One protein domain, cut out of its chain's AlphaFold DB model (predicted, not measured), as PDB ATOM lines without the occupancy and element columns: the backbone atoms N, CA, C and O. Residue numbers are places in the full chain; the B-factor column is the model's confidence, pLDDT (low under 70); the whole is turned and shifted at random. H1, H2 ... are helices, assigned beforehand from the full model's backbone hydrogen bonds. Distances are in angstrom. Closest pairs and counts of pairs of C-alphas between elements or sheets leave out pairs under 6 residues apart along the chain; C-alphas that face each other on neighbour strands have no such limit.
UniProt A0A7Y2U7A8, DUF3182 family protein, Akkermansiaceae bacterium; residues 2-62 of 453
ATOM      1  N   GLY A   2     -19.547 -15.083  10.342       79.56
ATOM      2  CA  GLY A   2     -18.585 -13.990  10.589       79.56
ATOM      3  C   GLY A   2     -17.145 -14.220  10.106       79.56
ATOM      4  O   GLY A   2     -16.496 -13.283   9.649       79.56
ATOM      5  N   HIS A   3     -16.652 -15.465  10.093       86.19
ATOM      6  CA  HIS A   3     -15.364 -15.789   9.458       86.19
ATOM      7  C   HIS A   3     -15.358 -15.470   7.949       86.19
ATOM      8  O   HIS A   3     -14.374 -14.951   7.433       86.19
ATOM      9  N   GLY A   4     -16.475 -15.712   7.254       88.81
ATOM     10  CA  GLY A   4     -16.628 -15.390   5.833       88.81
ATOM     11  C   GLY A   4     -16.601 -13.885   5.564       88.81
ATOM     12  O   GLY A   4     -15.902 -13.453   4.657       88.81
ATOM     13  N   VAL A   5     -17.268 -13.080   6.401       89.50
ATOM     14  CA  VAL A   5     -17.259 -11.604   6.292       89.50
ATOM     15  C   VAL A   5     -15.835 -11.047   6.410       89.50
ATOM     16  O   VAL A   5     -15.440 -10.176   5.637       89.50
ATOM     17  N   LYS A   6     -15.027 -11.591   7.331       90.19
ATOM     18  CA  LYS A   6     -13.621 -11.187   7.499       90.19
ATOM     19  C   LYS A   6     -12.790 -11.425   6.235       90.19
ATOM     20  O   LYS A   6     -12.033 -10.544   5.845       90.19
ATOM     21  N   TRP A   7     -12.926 -12.591   5.600       92.69
ATOM     22  CA  TRP A   7     -12.209 -12.899   4.356       92.69
ATOM     23  C   TRP A   7     -12.733 -12.103   3.166       92.69
ATOM     24  O   TRP A   7     -11.942 -11.546   2.413       92.69
ATOM     25  N   PHE A   8     -14.052 -11.956   3.053       91.81
ATOM     26  CA  PHE A   8     -14.682 -11.133   2.028       91.81
ATOM     27  C   PHE A   8     -14.138  -9.694   2.029       91.81
ATOM     28  O   PHE A   8     -13.752  -9.179   0.982       91.81
ATOM     29  N   ARG A   9     -13.985  -9.076   3.208       92.81
ATOM     30  CA  ARG A   9     -13.399  -7.731   3.342       92.81
ATOM     31  C   ARG A   9     -11.918  -7.643   2.957       92.81
ATOM     32  O   ARG A   9     -11.470  -6.558   2.609       92.81
ATOM     33  N   LYS A  10     -11.168  -8.751   3.014       92.06
ATOM     34  CA  LYS A  10      -9.780  -8.815   2.516       92.06
ATOM     35  C   LYS A  10      -9.707  -8.930   0.992       92.06
ATOM     36  O   LYS A  10      -8.694  -8.550   0.420       92.06
ATOM     37  N   TRP A  11     -10.738  -9.489   0.358       91.94
ATOM     38  CA  TRP A  11     -10.769  -9.727  -1.088       91.94
ATOM     39  C   TRP A  11     -11.464  -8.622  -1.883       91.94
ATOM     40  O   TRP A  11     -11.146  -8.438  -3.056       91.94
ATOM     41  N   LYS A  12     -12.404  -7.887  -1.275       93.56
ATOM     42  CA  LYS A  12     -13.055  -6.750  -1.940       93.56
ATOM     43  C   LYS A  12     -12.071  -5.607  -2.203       93.56
ATOM     44  O   LYS A  12     -11.050  -5.476  -1.522       93.56
ATOM     45  N   LYS A  13     -12.401  -4.734  -3.157       92.12
ATOM     46  CA  LYS A  13     -11.564  -3.573  -3.478       92.12
ATOM     47  C   LYS A  13     -11.525  -2.602  -2.291       92.12
ATOM     48  O   LYS A  13     -12.535  -2.356  -1.632       92.12
ATOM     49  N   GLN A  14     -10.358  -2.014  -2.022       89.81
ATOM     50  CA  GLN A  14     -10.221  -1.006  -0.969       89.81
ATOM     51  C   GLN A  14     -11.150   0.192  -1.240       89.81
ATOM     52  O   GLN A  14     -11.204   0.700  -2.360       89.81
ATOM     53  N   GLY A  15     -11.886   0.626  -0.214       88.81
ATOM     54  CA  GLY A  15     -12.871   1.714  -0.301       88.81
ATOM     55  C   GLY A  15     -14.261   1.299  -0.804       88.81
ATOM     56  O   GLY A  15     -15.186   2.100  -0.745       88.81
ATOM     57  N   GLU A  16     -14.442   0.057  -1.260       92.75
ATOM     58  CA  GLU A  16     -15.741  -0.478  -1.682       92.75
ATOM     59  C   GLU A  16     -16.597  -0.858  -0.463       92.75
ATOM     60  O   GLU A  16     -16.076  -1.430   0.499       92.75
ATOM     61  N   THR A  17     -17.907  -0.578  -0.468       93.75
ATOM     62  CA  THR A  17     -18.795  -1.029   0.623       93.75
ATOM     63  C   THR A  17     -19.003  -2.542   0.570       93.75
ATOM     64  O   THR A  17     -18.841  -3.168  -0.481       93.75
ATOM     65  N   ASP A  18     -19.350  -3.153   1.709       94.25
ATOM     66  CA  ASP A  18     -19.639  -4.591   1.747       94.25
ATOM     67  C   ASP A  18     -20.797  -4.951   0.808       94.25
ATOM     68  O   ASP A  18     -20.733  -5.959   0.103       94.25
ATOM     69  N   TRP A  19     -21.830  -4.104   0.753       93.94
ATOM     70  CA  TRP A  19     -22.983  -4.308  -0.118       93.94
ATOM     71  C   TRP A  19     -22.606  -4.284  -1.602       93.94
ATOM     72  O   TRP A  19     -22.950  -5.215  -2.334       93.94
ATOM     73  N   HIS A  20     -21.876  -3.253  -2.050       92.06
ATOM     74  CA  HIS A  20     -21.525  -3.113  -3.464       92.06
ATOM     75  C   HIS A  20     -20.646  -4.274  -3.939       92.06
ATOM     76  O   HIS A  20     -20.962  -4.909  -4.946       92.06
ATOM     77  N   ALA A  21     -19.609  -4.609  -3.165       93.50
ATOM     78  CA  ALA A  21     -18.726  -5.730  -3.466       93.50
ATOM     79  C   ALA A  21     -19.489  -7.066  -3.519       93.50
ATOM     80  O   ALA A  21     -19.234  -7.897  -4.394       93.50
ATOM     81  N   PHE A  22     -20.453  -7.274  -2.611       93.12
ATOM     82  CA  PHE A  22     -21.229  -8.509  -2.554       93.12
ATOM     83  C   PHE A  22     -22.154  -8.617  -3.761       93.12
ATOM     84  O   PHE A  22     -22.124  -9.628  -4.453       93.12
ATOM     85  N   ASN A  23     -22.913  -7.561  -4.060       90.38
ATOM     86  CA  ASN A  23     -23.828  -7.541  -5.197       90.38
ATOM     87  C   ASN A  23     -23.088  -7.721  -6.531       90.38
ATOM     88  O   ASN A  23     -23.503  -8.517  -7.362       90.38
ATOM     89  N   LYS A  24     -21.948  -7.042  -6.704       89.81
ATOM     90  CA  LYS A  24     -21.106  -7.141  -7.904       89.81
ATOM     91  C   LYS A  24     -20.517  -8.538  -8.121       89.81
ATOM     92  O   LYS A  24     -20.273  -8.929  -9.256       89.81
ATOM     93  N   SER A  25     -20.269  -9.278  -7.042       90.19
ATOM     94  CA  SER A  25     -19.699 -10.630  -7.111       90.19
ATOM     95  C   SER A  25     -20.728 -11.699  -7.500       90.19
ATOM     96  O   SER A  25     -20.357 -12.852  -7.712       90.19
ATOM     97  N   LEU A  26     -22.016 -11.348  -7.562       89.00
ATOM     98  CA  LEU A  26     -23.094 -12.269  -7.900       89.00
ATOM     99  C   LEU A  26     -23.494 -12.094  -9.364       89.00
ATOM    100  O   LEU A  26     -23.765 -10.989  -9.826       89.00
ATOM    101  N   THR A  27     -23.576 -13.207 -10.084       82.81
ATOM    102  CA  THR A  27     -24.119 -13.261 -11.441       82.81
ATOM    103  C   THR A  27     -25.516 -13.867 -11.411       82.81
ATOM    104  O   THR A  27     -25.784 -14.805 -10.655       82.81
ATOM    105  N   PHE A  28     -26.432 -13.338 -12.225       76.50
ATOM    106  CA  PHE A  28     -27.784 -13.890 -12.341       76.50
ATOM    107  C   PHE A  28     -27.718 -15.400 -12.672       76.50
ATOM    108  O   PHE A  28     -26.921 -15.789 -13.525       76.50
ATOM    109  N   PRO A  29     -28.518 -16.273 -12.019       77.31
ATOM    110  CA  PRO A  29     -29.657 -15.986 -11.141       77.31
ATOM    111  C   PRO A  29     -29.320 -15.918  -9.639       77.31
ATOM    112  O   PRO A  29     -30.205 -16.102  -8.795       77.31
ATOM    113  N   LEU A  30     -28.053 -15.748  -9.253       86.75
ATOM    114  CA  LEU A  30     -27.695 -15.445  -7.867       86.75
ATOM    115  C   LEU A  30     -27.961 -13.966  -7.578       86.75
ATOM    116  O   LEU A  30     -27.676 -13.097  -8.395       86.75
ATOM    117  N   SER A  31     -28.502 -13.684  -6.395       87.69
ATOM    118  CA  SER A  31     -28.741 -12.317  -5.935       87.69
ATOM    119  C   SER A  31     -28.696 -12.200  -4.426       87.69
ATOM    120  O   SER A  31     -28.900 -13.199  -3.719       87.69
ATOM    121  N   PRO A  32     -28.503 -10.973  -3.910       89.94
ATOM    122  CA  PRO A  32     -28.514 -10.743  -2.477       89.94
ATOM    123  C   PRO A  32     -29.811 -11.199  -1.802       89.94
ATOM    124  O   PRO A  32     -29.768 -11.723  -0.692       89.94
ATOM    125  N   ALA A  33     -30.959 -11.120  -2.487       88.75
ATOM    126  CA  ALA A  33     -32.256 -11.552  -1.960       88.75
ATOM    127  C   ALA A  33     -32.285 -13.027  -1.490       88.75
ATOM    128  O   ALA A  33     -33.075 -13.386  -0.607       88.75
ATOM    129  N   LYS A  34     -31.415 -13.896  -2.031       87.12
ATOM    130  CA  LYS A  34     -31.268 -15.293  -1.576       87.12
ATOM    131  C   LYS A  34     -30.593 -15.399  -0.203       87.12
ATOM    132  O   LYS A  34     -30.938 -16.292   0.568       87.12
ATOM    133  N   ALA A  35     -29.729 -14.449   0.162       89.06
ATOM    134  CA  ALA A  35     -29.058 -14.401   1.467       89.06
ATOM    135  C   ALA A  35     -29.999 -14.030   2.635       89.06
ATOM    136  O   ALA A  35     -29.606 -14.088   3.804       89.06
ATOM    137  N   LYS A  36     -31.260 -13.668   2.353       88.50
ATOM    138  CA  LYS A  36     -32.297 -13.484   3.381       88.50
ATOM    139  C   LYS A  36     -32.670 -14.795   4.079       88.50
ATOM    140  O   LYS A  36     -32.944 -14.771   5.276       88.50
ATOM    141  N   GLY A  37     -32.640 -15.915   3.353       81.69
ATOM    142  CA  GLY A  37     -33.213 -17.188   3.794       81.69
ATOM    143  C   GLY A  37     -34.744 -17.230   3.672       81.69
ATOM    144  O   GLY A  37     -35.344 -16.434   2.938       81.69
ATOM    145  N   MET A  38     -35.362 -18.197   4.363       77.56
ATOM    146  CA  MET A  38     -36.822 -18.388   4.450       77.56
ATOM    147  C   MET A  38     -37.434 -17.923   5.781       77.56
ATOM    148  O   MET A  38     -38.649 -17.797   5.878       77.56
ATOM    149  N   ALA A  39     -36.609 -17.679   6.801       79.06
ATOM    150  CA  ALA A  39     -37.053 -17.180   8.099       79.06
ATOM    151  C   ALA A  39     -37.317 -15.659   8.060       79.06
ATOM    152  O   ALA A  39     -36.824 -14.983   7.148       79.06
ATOM    153  N   PRO A  40     -38.034 -15.100   9.058       84.31
ATOM    154  CA  PRO A  40     -38.108 -13.656   9.258       84.31
ATOM    155  C   PRO A  40     -36.720 -13.003   9.233       84.31
ATOM    156  O   PRO A  40     -35.717 -13.605   9.633       84.31
ATOM    157  N   PHE A  41     -36.648 -11.767   8.738       89.31
ATOM    158  CA  PHE A  41     -35.370 -11.087   8.543       89.31
ATOM    159  C   PHE A  41     -34.676 -10.804   9.886       89.31
ATOM    160  O   PHE A  41     -35.045  -9.898  10.623       89.31
ATOM    161  N   ASN A  42     -33.655 -11.601  10.210       91.06
ATOM    162  CA  ASN A  42     -32.878 -11.453  11.440       91.06
ATOM    163  C   ASN A  42     -31.749 -10.419  11.269       91.06
ATOM    164  O   ASN A  42     -30.634 -10.775  10.867       91.06
ATOM    165  N   ALA A  43     -32.047  -9.146  11.535       92.56
ATOM    166  CA  ALA A  43     -31.062  -8.063  11.509       92.56
ATOM    167  C   ALA A  43     -30.015  -8.207  12.629       92.56
ATOM    168  O   ALA A  43     -28.818  -8.075  12.377       92.56
ATOM    169  N   GLU A  44     -30.444  -8.561  13.846       93.38
ATOM    170  CA  GLU A  44     -29.552  -8.670  15.007       93.38
ATOM    171  C   GLU A  44     -28.509  -9.779  14.835       93.38
ATOM    172  O   GLU A  44     -27.315  -9.558  15.014       93.38
ATOM    173  N   GLY A  45     -28.920 -10.954  14.359       92.75
ATOM    174  CA  GLY A  45     -27.994 -12.045  14.059       92.75
ATOM    175  C   GLY A  45     -26.956 -11.681  12.990       92.75
ATOM    176  O   GLY A  45     -25.824 -12.158  13.042       92.75
ATOM    177  N   ARG A  46     -27.304 -10.808  12.032       93.62
ATOM    178  CA  ARG A  46     -26.359 -10.303  11.019       93.62
ATOM    179  C   ARG A  46     -25.370  -9.307  11.621       93.62
ATOM    180  O   ARG A  46     -24.180  -9.395  11.317       93.62
ATOM    181  N   ARG A  47     -25.833  -8.438  12.522       95.25
ATOM    182  CA  ARG A  47     -24.976  -7.529  13.296       95.25
ATOM    183  C   ARG A  47     -23.982  -8.308  14.159       95.25
ATOM    184  O   ARG A  47     -22.782  -8.073  14.058       95.25
ATOM    185  N   LEU A  48     -24.451  -9.319  14.897       93.88
ATOM    186  CA  LEU A  48     -23.600 -10.230  15.679       93.88
ATOM    187  C   LEU A  48     -22.605 -11.009  14.804       93.88
ATOM    188  O   LEU A  48     -21.489 -11.300  15.228       93.88
ATOM    189  N   ALA A  49     -22.975 -11.323  13.558       91.94
ATOM    190  CA  ALA A  49     -22.073 -11.946  12.593       91.94
ATOM    191  C   ALA A  49     -21.021 -10.979  12.006       91.94
ATOM    192  O   ALA A  49     -20.102 -11.449  11.333       91.94
ATOM    193  N   GLY A  50     -21.118  -9.670  12.262       93.31
ATOM    194  CA  GLY A  50     -20.136  -8.658  11.860       93.31
ATOM    195  C   GLY A  50     -20.442  -7.910  10.557       93.31
ATOM    196  O   GLY A  50     -19.556  -7.213  10.048       93.31
ATOM    197  N   PHE A  51     -21.655  -8.044  10.006       93.62
ATOM    198  CA  PHE A  51     -22.112  -7.190   8.903       93.62
ATOM    199  C   PHE A  51     -22.327  -5.753   9.392       93.62
ATOM    200  O   PHE A  51     -22.771  -5.542  10.521       93.62
ATOM    201  N   ASP A  52     -21.995  -4.778   8.547       92.75
ATOM    202  CA  ASP A  52     -22.286  -3.374   8.830       92.75
ATOM    203  C   ASP A  52     -23.775  -3.050   8.601       92.75
ATOM    204  O   ASP A  52     -24.529  -3.839   8.023       92.75
ATOM    205  N   GLN A  53     -24.217  -1.897   9.112       93.50
ATOM    206  CA  GLN A  53     -25.620  -1.488   9.021       93.50
ATOM    207  C   GLN A  53     -26.045  -1.239   7.565       93.50
ATOM    208  O   GLN A  53     -27.142  -1.633   7.188       93.50
ATOM    209  N   ASP A  54     -25.148  -0.688   6.738       92.75
ATOM    210  CA  ASP A  54     -25.380  -0.462   5.306       92.75
ATOM    211  C   ASP A  54     -25.763  -1.761   4.580       92.75
ATOM    212  O   ASP A  54     -26.779  -1.817   3.883       92.75
ATOM    213  N   PHE A  55     -25.007  -2.840   4.799       94.25
ATOM    214  CA  PHE A  55     -25.300  -4.152   4.231       94.25
ATOM    215  C   PHE A  55     -26.636  -4.713   4.725       94.25
ATOM    216  O   PHE A  55     -27.387  -5.299   3.943       94.25
ATOM    217  N   ILE A  56     -26.933  -4.563   6.020       94.25
ATOM    218  CA  ILE A  56     -28.171  -5.070   6.624       94.25
ATOM    219  C   ILE A  56     -29.390  -4.351   6.036       94.25
ATOM    220  O   ILE A  56     -30.331  -5.031   5.627       94.25
ATOM    221  N   ASP A  57     -29.345  -3.023   5.929       93.00
ATOM    222  CA  ASP A  57     -30.451  -2.197   5.432       93.00
ATOM    223  C   ASP A  57     -30.758  -2.494   3.960       93.00
ATOM    224  O   ASP A  57     -31.913  -2.700   3.581       93.00
ATOM    225  N   HIS A  58     -29.721  -2.587   3.122       92.94
ATOM    226  CA  HIS A  58     -29.884  -2.968   1.720       92.94
ATOM    227  C   HIS A  58     -30.422  -4.392   1.579       92.94
ATOM    228  O   HIS A  58     -31.340  -4.651   0.789       92.94
ATOM    229  N   LEU A  59     -29.866  -5.327   2.357       93.12
ATOM    230  CA  LEU A  59     -30.311  -6.704   2.311       93.12
ATOM    231  C   LEU A  59     -31.764  -6.812   2.761       93.12
ATOM    232  O   LEU A  59     -32.477  -7.587   2.149       93.12
ATOM    233  N   GLU A  60     -32.235  -6.058   3.756       91.88
ATOM    234  CA  GLU A  60     -33.621  -6.114   4.243       91.88
ATOM    235  C   GLU A  60     -34.641  -5.860   3.126       91.88
ATOM    236  O   GLU A  60     -35.634  -6.592   2.991       91.88
ATOM    237  N   VAL A  61     -34.380  -4.871   2.275       90.50
ATOM    238  CA  VAL A  61     -35.336  -4.389   1.266       90.50
ATOM    239  C   VAL A  61     -35.144  -5.006  -0.119       90.50
ATOM    240  O   VAL A  61     -36.096  -5.037  -0.887       90.50
ATOM    241  N   CYS A  62     -33.974  -5.573  -0.425       88.50
ATOM    242  CA  CYS A  62     -33.666  -6.144  -1.744       88.50
ATOM    243  C   CYS A  62     -34.539  -7.365  -2.092       88.50
ATOM    244  O   CYS A  62     -34.415  -8.421  -1.470       88.50
TER     245      CYS A  62
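Overview. This is residues 2 to 62 of the 453 residues of the protein "DUF3182 family protein" of Akkermansiaceae bacterium (UniProt A0A7Y2U7A8). The picture is a small cluster of five short helices joined by loops, in which H2, H3 and H4 pack on H5, the last helix. H1, the longest by residues, lies to one side of this group, near H2 and touching no helix, while H4 and H5 fold back on each other as a helical hairpin. The printed part has 61 residues with five named helices, in the order H1, H2, H3, H4, H5, and no named strand, and its class is all helix. It is compact, with a radius of gyration of the C-alphas of 11.4 A, and its C-alphas span 32 by 28 by 18 A.

Arrangement. H1, residues 2 to 11, and H2, residues 18 to 24, are close but not clearly touching. Their closest C-alphas, those of Arg 9 and Asp 18, are 7.2 A apart, and the helices run the same way at a steep tilt of 66 degrees. H2 touches the hub, H5, residues 53 to 61, where the C-alphas of Trp 19 and Phe 55 come closest at 4.9 A. These two run the same way at a steep tilt of 48 degrees. H3, residues 32 to 36, touches H5, and the closest C-alphas, those of Pro 32 and Leu 59, are 6.5 A apart. H3 is close to H2 but not clearly touching it, with the closest C-alphas, those of Asn 23 and Pro 32, 6.3 A apart. H4, residues 43 to 48, and H5 touch and form a hairpin, opposite ways at a shallow tilt of 31 degrees; their closest C-alphas, those of Ala 43 and Ile 56, are 6.4 A apart. H3 and H4 are apart, and H1 and H4 are only just apart, their closest C-alphas 8.1 A from each other. Every O i to N i+4 pair is within hydrogen-bond range in H1, H2 and H4, against 4 of 5 in H5 and 0 of 1 in H3, where 2 of 2 O i to N i+3 pairs are within range.

Along the chain. H1 begins at C-alpha 2, (-18.585, -13.990, 10.589), and measures 14.7 A from first to last C-alpha. H2 measures 10.1 A, H3 7.5 A and H4 8.8 A, with C-alpha 43 at (-31.062, -8.063, 11.509). H5 measures 12.8 A and ends at C-alpha 61, (-35.336, -4.389, 1.266).

Size, cuts and confidence. The two C-alphas farthest apart, those of Gln 14 and Ala 39, are 32.6 A from each other. The printed part has no cut. The link from H4 to H5 is tight, the other three are short, and no link is long. The mean pLDDT of the printed part is 90.0, and no printed residue is under 70.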